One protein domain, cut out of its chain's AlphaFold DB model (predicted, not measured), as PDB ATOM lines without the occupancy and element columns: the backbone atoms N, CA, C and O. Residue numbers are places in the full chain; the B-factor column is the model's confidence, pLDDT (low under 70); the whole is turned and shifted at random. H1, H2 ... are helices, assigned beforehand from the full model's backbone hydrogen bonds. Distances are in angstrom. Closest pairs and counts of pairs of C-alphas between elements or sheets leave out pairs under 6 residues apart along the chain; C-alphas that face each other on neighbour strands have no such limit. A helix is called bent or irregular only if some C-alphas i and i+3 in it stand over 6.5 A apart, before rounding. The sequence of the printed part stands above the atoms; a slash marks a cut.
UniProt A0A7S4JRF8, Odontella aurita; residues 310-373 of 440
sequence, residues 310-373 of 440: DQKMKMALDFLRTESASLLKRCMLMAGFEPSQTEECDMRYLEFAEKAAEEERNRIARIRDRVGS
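This is residues 310 to 373 of the 440 residues of a protein of Odontella aurita (UniProt A0A7S4JRF8). Two long helices, H3 and H1, meet near one end of each and open out as a V, with the short helix H2 and the two tight links at the closed end of the V. The free arms of the V are residues 357 to 373, of which 357 to 372 belong to H3, and residues 310 to 323 of H1; without them a small compact body of 33 residues remains. The printed part has 64 residues with three named helices, in the order H1, H2, H3, and no named strand; its class is all helix. The whole is loose, with a radius of gyration of the C-alphas of 14.4 A, and elongated, spanning 43 by 27 by 18 A.

The longest helix, H3, residues 347 to 372, touches H1, residues 310 to 334, with residues 349 to 353 alone, and H1 touches H3 with residues 328 to 332 alone. The closest C-alphas of the two are those of Leu 328 and Ala 353, 6.9 A apart. Their lines stand at a steep tilt of 52 degrees, and they run opposite ways. H2, residues 339 to 342, and H1 touch, H1 with residues 329 to 333 alone; the closest C-alphas are those of Lys 329 and Thr 342, 5.5 A apart. H2 and H3 touch only at the corner by their link, H3 with residues 347 to 349 alone; the closest C-alphas are those of Thr 342 and Tyr 349, 5.5 A apart. In the backbone, 21 of 22 pairs of O i and N i+4 in H3 and 19 of 21 in H1 are within hydrogen-bond range, while H2 is too short for such a pair.

H3 runs 36.5 A from C-alpha 347 at (135.182, 89.951, 163.074) to C-alpha 372 at (118.918, 122.314, 158.641). H1 begins with C-alpha 310 at (109.278, 105.555, 147.539) and measures 35.2 A to C-alpha 334. It has a kink of 28 degrees near residue 323; it is neither bent nor irregular, but only just: C-alphas 322 and 325 are 6.1 A apart. H2, Pro 339 to Thr 342, is 5.2 A long.

The two C-alphas farthest apart are those of Ser 340 and Ser 373, at 44.6 A, and the C-alphas of Asp 310 and Ser 373, the first and last printed, are 26.0 A apart. The body without the stretches that stand free spans 18 by 16 by 14 A, with a radius of gyration of 8.1 A. The printed part has no cut. The links from H1 to H2 and from H2 to H3 are tight, with 4 residues each, and no link is long. The mean pLDDT of the printed part is 96.5, and no printed residue is under 70.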
ATOM      1  N   ASP A 310     109.076 106.747 146.701       92.06
ATOM      2  CA  ASP A 310     109.278 105.555 147.539       92.06
ATOM      3  C   ASP A 310     109.882 104.367 146.765       92.06
ATOM      4  O   ASP A 310     110.763 103.668 147.264       92.06
ATOM      5  N   GLN A 311     109.462 104.151 145.512       93.12
ATOM      6  CA  GLN A 311     110.008 103.100 144.640       93.12
ATOM      7  C   GLN A 311     111.443 103.427 144.212       93.12
ATOM      8  O   GLN A 311     112.300 102.543 144.208       93.12
ATOM      9  N   LYS A 312     111.722 104.701 143.898       91.81
ATOM     10  CA  LYS A 312     113.081 105.183 143.603       91.81
ATOM     11  C   LYS A 312     113.989 105.077 144.829       91.81
ATOM     12  O   LYS A 312     115.121 104.628 144.699       91.81
ATOM     13  N   MET A 313     113.486 105.443 146.010       94.62
ATOM     14  CA  MET A 313     114.201 105.339 147.282       94.62
ATOM     15  C   MET A 313     114.532 103.879 147.603       94.62
ATOM     16  O   MET A 313     115.687 103.571 147.876       94.62
ATOM     17  N   LYS A 314     113.563 102.960 147.483       95.75
ATOM     18  CA  LYS A 314     113.816 101.523 147.654       95.75
ATOM     19  C   LYS A 314     114.900 101.027 146.691       95.75
ATOM     20  O   LYS A 314     115.857 100.405 147.131       95.75
ATOM     21  N   MET A 315     114.781 101.347 145.400       95.19
ATOM     22  CA  MET A 315     115.772 100.963 144.389       95.19
ATOM     23  C   MET A 315     117.170 101.520 144.710       95.19
ATOM     24  O   MET A 315     118.153 100.797 144.592       95.19
ATOM     25  N   ALA A 316     117.268 102.771 145.167       95.31
ATOM     26  CA  ALA A 316     118.531 103.377 145.584       95.31
ATOM     27  C   ALA A 316     119.135 102.703 146.831       95.31
ATOM     28  O   ALA A 316     120.348 102.525 146.893       95.31
ATOM     29  N   LEU A 317     118.308 102.286 147.797       95.88
ATOM     30  CA  LEU A 317     118.748 101.527 148.974       95.88
ATOM     31  C   LEU A 317     119.213 100.111 148.608       95.88
ATOM     32  O   LEU A 317     120.199  99.634 149.167       95.88
ATOM     33  N   ASP A 318     118.544  99.452 147.664       95.88
ATOM     34  CA  ASP A 318     118.932  98.122 147.191       95.88
ATOM     35  C   ASP A 318     120.245  98.177 146.377       95.88
ATOM     36  O   ASP A 318     121.122  97.347 146.606       95.88
ATOM     37  N   PHE A 319     120.468  99.216 145.555       95.38
ATOM     38  CA  PHE A 319     121.790  99.493 144.964       95.38
ATOM     39  C   PHE A 319     122.859  99.796 146.025       95.38
ATOM     40  O   PHE A 319     123.958  99.245 145.962       95.38
ATOM     41  N   LEU A 320     122.549 100.643 147.016       96.12
ATOM     42  CA  LEU A 320     123.487 101.007 148.085       96.12
ATOM     43  C   LEU A 320     123.950  99.777 148.877       96.12
ATOM     44  O   LEU A 320     125.134  99.674 149.173       96.12
ATOM     45  N   ARG A 321     123.046  98.836 149.178       94.25
ATOM     46  CA  ARG A 321     123.363  97.552 149.832       94.25
ATOM     47  C   ARG A 321     124.326  96.691 149.016       94.25
ATOM     48  O   ARG A 321     125.204  96.057 149.588       94.25
ATOM     49  N   THR A 322     124.151  96.643 147.695       94.25
ATOM     50  CA  THR A 322     125.013  95.851 146.807       94.25
ATOM     51  C   THR A 322     126.405  96.469 146.673       94.25
ATOM     52  O   THR A 322     127.406  95.758 146.745       94.25
ATOM     53  N   GLU A 323     126.489  97.793 146.522       97.00
ATOM     54  CA  GLU A 323     127.772  98.480 146.336       97.00
ATOM     55  C   GLU A 323     128.530  98.741 147.642       97.00
ATOM     56  O   GLU A 323     129.759  98.796 147.624       97.00
ATOM     57  N   SER A 324     127.857  98.857 148.794       96.88
ATOM     58  CA  SER A 324     128.545  99.070 150.075       96.88
ATOM     59  C   SER A 324     129.446  97.892 150.447       96.88
ATOM     60  O   SER A 324     130.591  98.113 150.835       96.88
ATOM     61  N   ALA A 325     128.994  96.649 150.251       96.19
ATOM     62  CA  ALA A 325     129.815  95.459 150.479       96.19
ATOM     63  C   ALA A 325     131.014  95.385 149.510       96.19
ATOM     64  O   ALA A 325     132.126  95.044 149.919       96.19
ATOM     65  N   SER A 326     130.820  95.758 148.236       97.00
ATOM     66  CA  SER A 326     131.896  95.798 147.227       97.00
ATOM     67  C   SER A 326     132.964  96.850 147.578       97.00
ATOM     68  O   SER A 326     134.169  96.605 147.445       97.00
ATOM     69  N   LEU A 327     132.520  98.001 148.093       97.88
ATOM     70  CA  LEU A 327     133.360  99.120 148.505       97.88
ATOM     71  C   LEU A 327     134.112  98.841 149.813       97.88
ATOM     72  O   LEU A 327     135.320  99.069 149.858       97.88
ATOM     73  N   LEU A 328     133.444  98.312 150.845       98.12
ATOM     74  CA  LEU A 328     134.062  97.987 152.139       98.12
ATOM     75  C   LEU A 328     135.234  97.013 151.965       98.12
ATOM     76  O   LEU A 328     136.345  97.314 152.404       98.12
ATOM     77  N   LYS A 329     135.029  95.907 151.237       98.31
ATOM     78  CA  LYS A 329     136.091  94.921 150.970       98.31
ATOM     79  C   LYS A 329     137.255  95.534 150.194       98.31
ATOM     80  O   LYS A 329     138.410  95.293 150.535       98.31
ATOM     81  N   ARG A 330     136.983  96.393 149.203       98.50
ATOM     82  CA  ARG A 330     138.039  97.127 148.484       98.50
ATOM     83  C   ARG A 330     138.832  98.041 149.419       98.50
ATOM     84  O   ARG A 330     140.054  98.071 149.321       98.50
ATOM     85  N   CYS A 331     138.172  98.762 150.323       98.44
ATOM     86  CA  CYS A 331     138.841  99.622 151.298       98.44
ATOM     87  C   CYS A 331     139.724  98.825 152.270       98.44
ATOM     88  O   CYS A 331     140.856  99.235 152.511       98.44
ATOM     89  N   MET A 332     139.265  97.667 152.756       98.56
ATOM     90  CA  MET A 332     140.075  96.780 153.604       98.56
ATOM     91  C   MET A 332     141.299  96.224 152.860       98.56
ATOM     92  O   MET A 332     142.412  96.310 153.374       98.56
ATOM     93  N   LEU A 333     141.134  95.742 151.622       98.56
ATOM     94  CA  LEU A 333     142.258  95.273 150.798       98.56
ATOM     95  C   LEU A 333     143.277  96.394 150.514       98.56
ATOM     96  O   LEU A 333     144.480  96.162 150.590       98.56
ATOM     97  N   MET A 334     142.822  97.623 150.243       98.38
ATOM     98  CA  MET A 334     143.711  98.788 150.075       98.38
ATOM     99  C   MET A 334     144.407  99.210 151.380       98.38
ATOM    100  O   MET A 334     145.481  99.802 151.323       98.38
ATOM    101  N   ALA A 335     143.825  98.898 152.540       98.25
ATOM    102  CA  ALA A 335     144.431  99.097 153.856       98.25
ATOM    103  C   ALA A 335     145.353  97.936 154.294       98.25
ATOM    104  O   ALA A 335     145.889  97.976 155.399       98.25
ATOM    105  N   GLY A 336     145.558  96.920 153.445       98.31
ATOM    106  CA  GLY A 336     146.478  95.808 153.702       98.31
ATOM    107  C   GLY A 336     145.898  94.641 154.509       98.31
ATOM    108  O   GLY A 336     146.664  93.804 154.979       98.31
ATOM    109  N   PHE A 337     144.573  94.554 154.669       98.50
ATOM    110  CA  PHE A 337     143.932  93.369 155.251       98.50
ATOM    111  C   PHE A 337     144.026  92.175 154.290       98.50
ATOM    112  O   PHE A 337     143.912  92.329 153.071       98.50
ATOM    113  N   GLU A 338     144.205  90.970 154.834       98.50
ATOM    114  CA  GLU A 338     144.222  89.739 154.037       98.50
ATOM    115  C   GLU A 338     142.825  89.428 153.466       98.50
ATOM    116  O   GLU A 338     141.829  89.730 154.124       98.50
ATOM    117  N   PRO A 339     142.702  88.769 152.296       98.19
ATOM    118  CA  PRO A 339     141.399  88.469 151.693       98.19
ATOM    119  C   PRO A 339     140.429  87.703 152.606       98.19
ATOM    120  O   PRO A 339     139.242  88.023 152.617       98.19
ATOM    121  N   SER A 340     140.935  86.763 153.411       98.25
ATOM    122  CA  SER A 340     140.190  86.037 154.454       98.25
ATOM    123  C   SER A 340     139.514  86.975 155.460       98.25
ATOM    124  O   SER A 340     138.346  86.809 155.786       98.25
ATOM    125  N   GLN A 341     140.221  88.027 155.872       98.31
ATOM    126  CA  GLN A 341     139.751  89.041 156.821       98.31
ATOM    127  C   GLN A 341     138.736  90.019 156.197       98.31
ATOM    128  O   GLN A 341     138.274  90.941 156.866       98.31
ATOM    129  N   THR A 342     138.408  89.857 154.907       98.19
ATOM    130  CA  THR A 342     137.393  90.648 154.185       98.19
ATOM    131  C   THR A 342     136.116  89.859 153.879       98.19
ATOM    132  O   THR A 342     135.231  90.349 153.170       98.19
ATOM    133  N   GLU A 343     135.989  88.639 154.400       97.88
ATOM    134  CA  GLU A 343     134.736  87.887 154.359       97.88
ATOM    135  C   GLU A 343     133.712  88.476 155.342       97.88
ATOM    136  O   GLU A 343     134.060  88.931 156.426       97.88
ATOM    137  N   GLU A 344     132.426  88.461 154.979       96.12
ATOM    138  CA  GLU A 344     131.353  89.101 155.770       96.12
ATOM    139  C   GLU A 344     131.101  88.437 157.137       96.12
ATOM    140  O   GLU A 344     130.393  88.997 157.971       96.12
ATOM    141  N   CYS A 345     131.700  87.266 157.365       97.06
ATOM    142  CA  CYS A 345     131.667  86.525 158.623       97.06
ATOM    143  C   CYS A 345     132.880  86.807 159.535       97.06
ATOM    144  O   CYS A 345     132.897  86.316 160.662       97.06
ATOM    145  N   ASP A 346     133.902  87.538 159.070       98.44
ATOM    146  CA  ASP A 346     135.101  87.830 159.865       98.44
ATOM    147  C   ASP A 346     134.870  89.022 160.812       98.44
ATOM    148  O   ASP A 346     134.315  90.056 160.430       98.44
ATOM    149  N   MET A 347     135.336  88.903 162.057       98.38
ATOM    150  CA  MET A 347     135.182  89.951 163.074       98.38
ATOM    151  C   MET A 347     135.819  91.287 162.659       98.38
ATOM    152  O   MET A 347     135.267  92.345 162.963       98.38
ATOM    153  N   ARG A 348     136.930  91.269 161.912       98.25
ATOM    154  CA  ARG A 348     137.603  92.473 161.398       98.25
ATOM    155  C   ARG A 348     136.764  93.178 160.340       98.25
ATOM    156  O   ARG A 348     136.770  94.409 160.289       98.25
ATOM    157  N   TYR A 349     136.025  92.425 159.521       98.44
ATOM    158  CA  TYR A 349     135.074  92.995 158.568       98.44
ATOM    159  C   TYR A 349     133.915  93.682 159.296       98.44
ATOM    160  O   TYR A 349     133.565  94.811 158.955       98.44
ATOM    161  N   LEU A 350     133.364  93.046 160.337       98.25
ATOM    162  CA  LEU A 350     132.286  93.617 161.150       98.25
ATOM    163  C   LEU A 350     132.736  94.893 161.886       98.25
ATOM    164  O   LEU A 350     132.074  95.923 161.769       98.25
ATOM    165  N   GLU A 351     133.897  94.870 162.549       98.38
ATOM    166  CA  GLU A 351     134.493  96.055 163.184       98.38
ATOM    167  C   GLU A 351     134.735  97.206 162.195       98.38
ATOM    168  O   GLU A 351     134.508  98.376 162.516       98.38
ATOM    169  N   PHE A 352     135.237  96.898 160.996       98.31
ATOM    170  CA  PHE A 352     135.495  97.904 159.966       98.31
ATOM    171  C   PHE A 352     134.188  98.489 159.415       98.31
ATOM    172  O   PHE A 352     134.080  99.706 159.246       98.31
ATOM    173  N   ALA A 353     133.178  97.647 159.183       98.19
ATOM    174  CA  ALA A 353     131.858  98.065 158.726       98.19
ATOM    175  C   ALA A 353     131.135  98.948 159.759       98.19
ATOM    176  O   ALA A 353     130.520  99.944 159.376       98.19
ATOM    177  N   GLU A 354     131.250  98.644 161.057       98.38
ATOM    178  CA  GLU A 354     130.687  99.471 162.130       98.38
ATOM    179  C   GLU A 354     131.330 100.865 162.171       98.38
ATOM    180  O   GLU A 354     130.616 101.872 162.109       98.38
ATOM    181  N   LYS A 355     132.668 100.935 162.181       98.38
ATOM    182  CA  LYS A 355     133.430 102.198 162.187       98.38
ATOM    183  C   LYS A 355     133.153 103.032 160.926       98.38
ATOM    184  O   LYS A 355     132.972 104.247 161.008       98.38
ATOM    185  N   ALA A 356     133.026 102.391 159.761       97.88
ATOM    186  CA  ALA A 356     132.619 103.058 158.521       97.88
ATOM    187  C   ALA A 356     131.176 103.602 158.586       97.88
ATOM    188  O   ALA A 356     130.906 104.709 158.115       97.88
ATOM    189  N   ALA A 357     130.248 102.860 159.200       97.56
ATOM    190  CA  ALA A 357     128.870 103.302 159.408       97.56
ATOM    191  C   ALA A 357     128.747 104.408 160.474       97.56
ATOM    192  O   ALA A 357     127.802 105.196 160.434       97.56
ATOM    193  N   GLU A 358     129.664 104.487 161.441       98.38
ATOM    194  CA  GLU A 358     129.776 105.616 162.371       98.38
ATOM    195  C   GLU A 358     130.269 106.889 161.663       98.38
ATOM    196  O   GLU A 358     129.596 107.919 161.738       98.38
ATOM    197  N   GLU A 359     131.361 106.832 160.893       98.19
ATOM    198  CA  GLU A 359     131.835 108.012 160.150       98.19
ATOM    199  C   GLU A 359     130.831 108.508 159.100       98.19
ATOM    200  O   GLU A 359     130.683 109.718 158.915       98.19
ATOM    201  N   GLU A 360     130.069 107.619 158.455       97.88
ATOM    202  CA  GLU A 360     128.992 108.046 157.555       97.88
ATOM    203  C   GLU A 360     127.834 108.715 158.316       97.88
ATOM    204  O   GLU A 360     127.327 109.748 157.869       97.88
ATOM    205  N   ARG A 361     127.461 108.218 159.506       98.06
ATOM    206  CA  ARG A 361     126.507 108.906 160.401       98.06
ATOM    207  C   ARG A 361     127.024 110.297 160.788       98.06
ATOM    208  O   ARG A 361     126.284 111.275 160.661       98.06
ATOM    209  N   ASN A 362     128.303 110.411 161.145       98.12
ATOM    210  CA  ASN A 362     128.957 111.682 161.463       98.12
ATOM    211  C   ASN A 362     129.023 112.624 160.243       98.12
ATOM    212  O   ASN A 362     128.828 113.834 160.376       98.12
ATOM    213  N   ARG A 363     129.231 112.100 159.026       98.06
ATOM    214  CA  ARG A 363     129.176 112.882 157.778       98.06
ATOM    215  C   ARG A 363     127.769 113.408 157.505       98.06
ATOM    216  O   ARG A 363     127.629 114.582 157.165       98.06
ATOM    217  N   ILE A 364     126.743 112.577 157.685       97.12
ATOM    218  CA  ILE A 364     125.338 112.960 157.499       97.12
ATOM    219  C   ILE A 364     124.913 114.016 158.526       97.12
ATOM    220  O   ILE A 364     124.244 114.973 158.139       97.12
ATOM    221  N   ALA A 365     125.340 113.911 159.790       97.12
ATOM    222  CA  ALA A 365     125.114 114.945 160.804       97.12
ATOM    223  C   ALA A 365     125.687 116.302 160.352       97.12
ATOM    224  O   ALA A 365     124.929 117.248 160.151       97.12
ATOM    225  N   ARG A 366     126.981 116.350 159.996       96.69
ATOM    226  CA  ARG A 366     127.656 117.564 159.488       96.69
ATOM    227  C   ARG A 366     127.001 118.172 158.235       96.69
ATOM    228  O   ARG A 366     127.194 119.357 157.961       96.69
ATOM    229  N   ILE A 367     126.273 117.382 157.440       96.38
ATOM    230  CA  ILE A 367     125.480 117.860 156.295       96.38
ATOM    231  C   ILE A 367     124.125 118.406 156.765       96.38
ATOM    232  O   ILE A 367     123.725 119.484 156.324       96.38
ATOM    233  N   ARG A 368     123.439 117.708 157.682       95.19
ATOM    234  CA  ARG A 368     122.188 118.175 158.297       95.19
ATOM    235  C   ARG A 368     122.376 119.505 159.013       95.19
ATOM    236  O   ARG A 368     121.561 120.384 158.784       95.19
ATOM    237  N   ASP A 369     123.455 119.705 159.760       94.44
ATOM    238  CA  ASP A 369     123.707 120.972 160.464       94.44
ATOM    239  C   ASP A 369     123.811 122.160 159.490       94.44
ATOM    240  O   ASP A 369     123.339 123.255 159.774       94.44
ATOM    241  N   ARG A 370     124.387 121.938 158.299       93.19
ATOM    242  CA  ARG A 370     124.599 122.969 157.263       93.19
ATOM    243  C   ARG A 370     123.362 123.293 156.426       93.19
ATOM    244  O   ARG A 370     123.317 124.363 155.826       93.19
ATOM    245  N   VAL A 371     122.414 122.360 156.327       95.19
ATOM    246  CA  VAL A 371     121.176 122.488 155.529       95.19
ATOM    247  C   VAL A 371     119.971 122.804 156.421       95.19
ATOM    248  O   VAL A 371     119.092 123.567 156.038       95.19
ATOM    249  N   GLY A 372     119.945 122.206 157.610       88.12
ATOM    250  CA  GLY A 372     118.918 122.314 158.641       88.12
ATOM    251  C   GLY A 372     119.156 123.436 159.649       88.12
ATOM    252  O   GLY A 372     118.283 123.665 160.478       88.12
ATOM    253  N   SER A 373     120.267 124.179 159.554       74.12
ATOM    254  CA  SER A 373     120.244 125.597 159.905       74.12
ATOM    255  C   SER A 373     119.643 126.371 158.719       74.12
ATOM    256  O   SER A 373     120.391 126.708 157.790       74.12
TER     257      SER A 373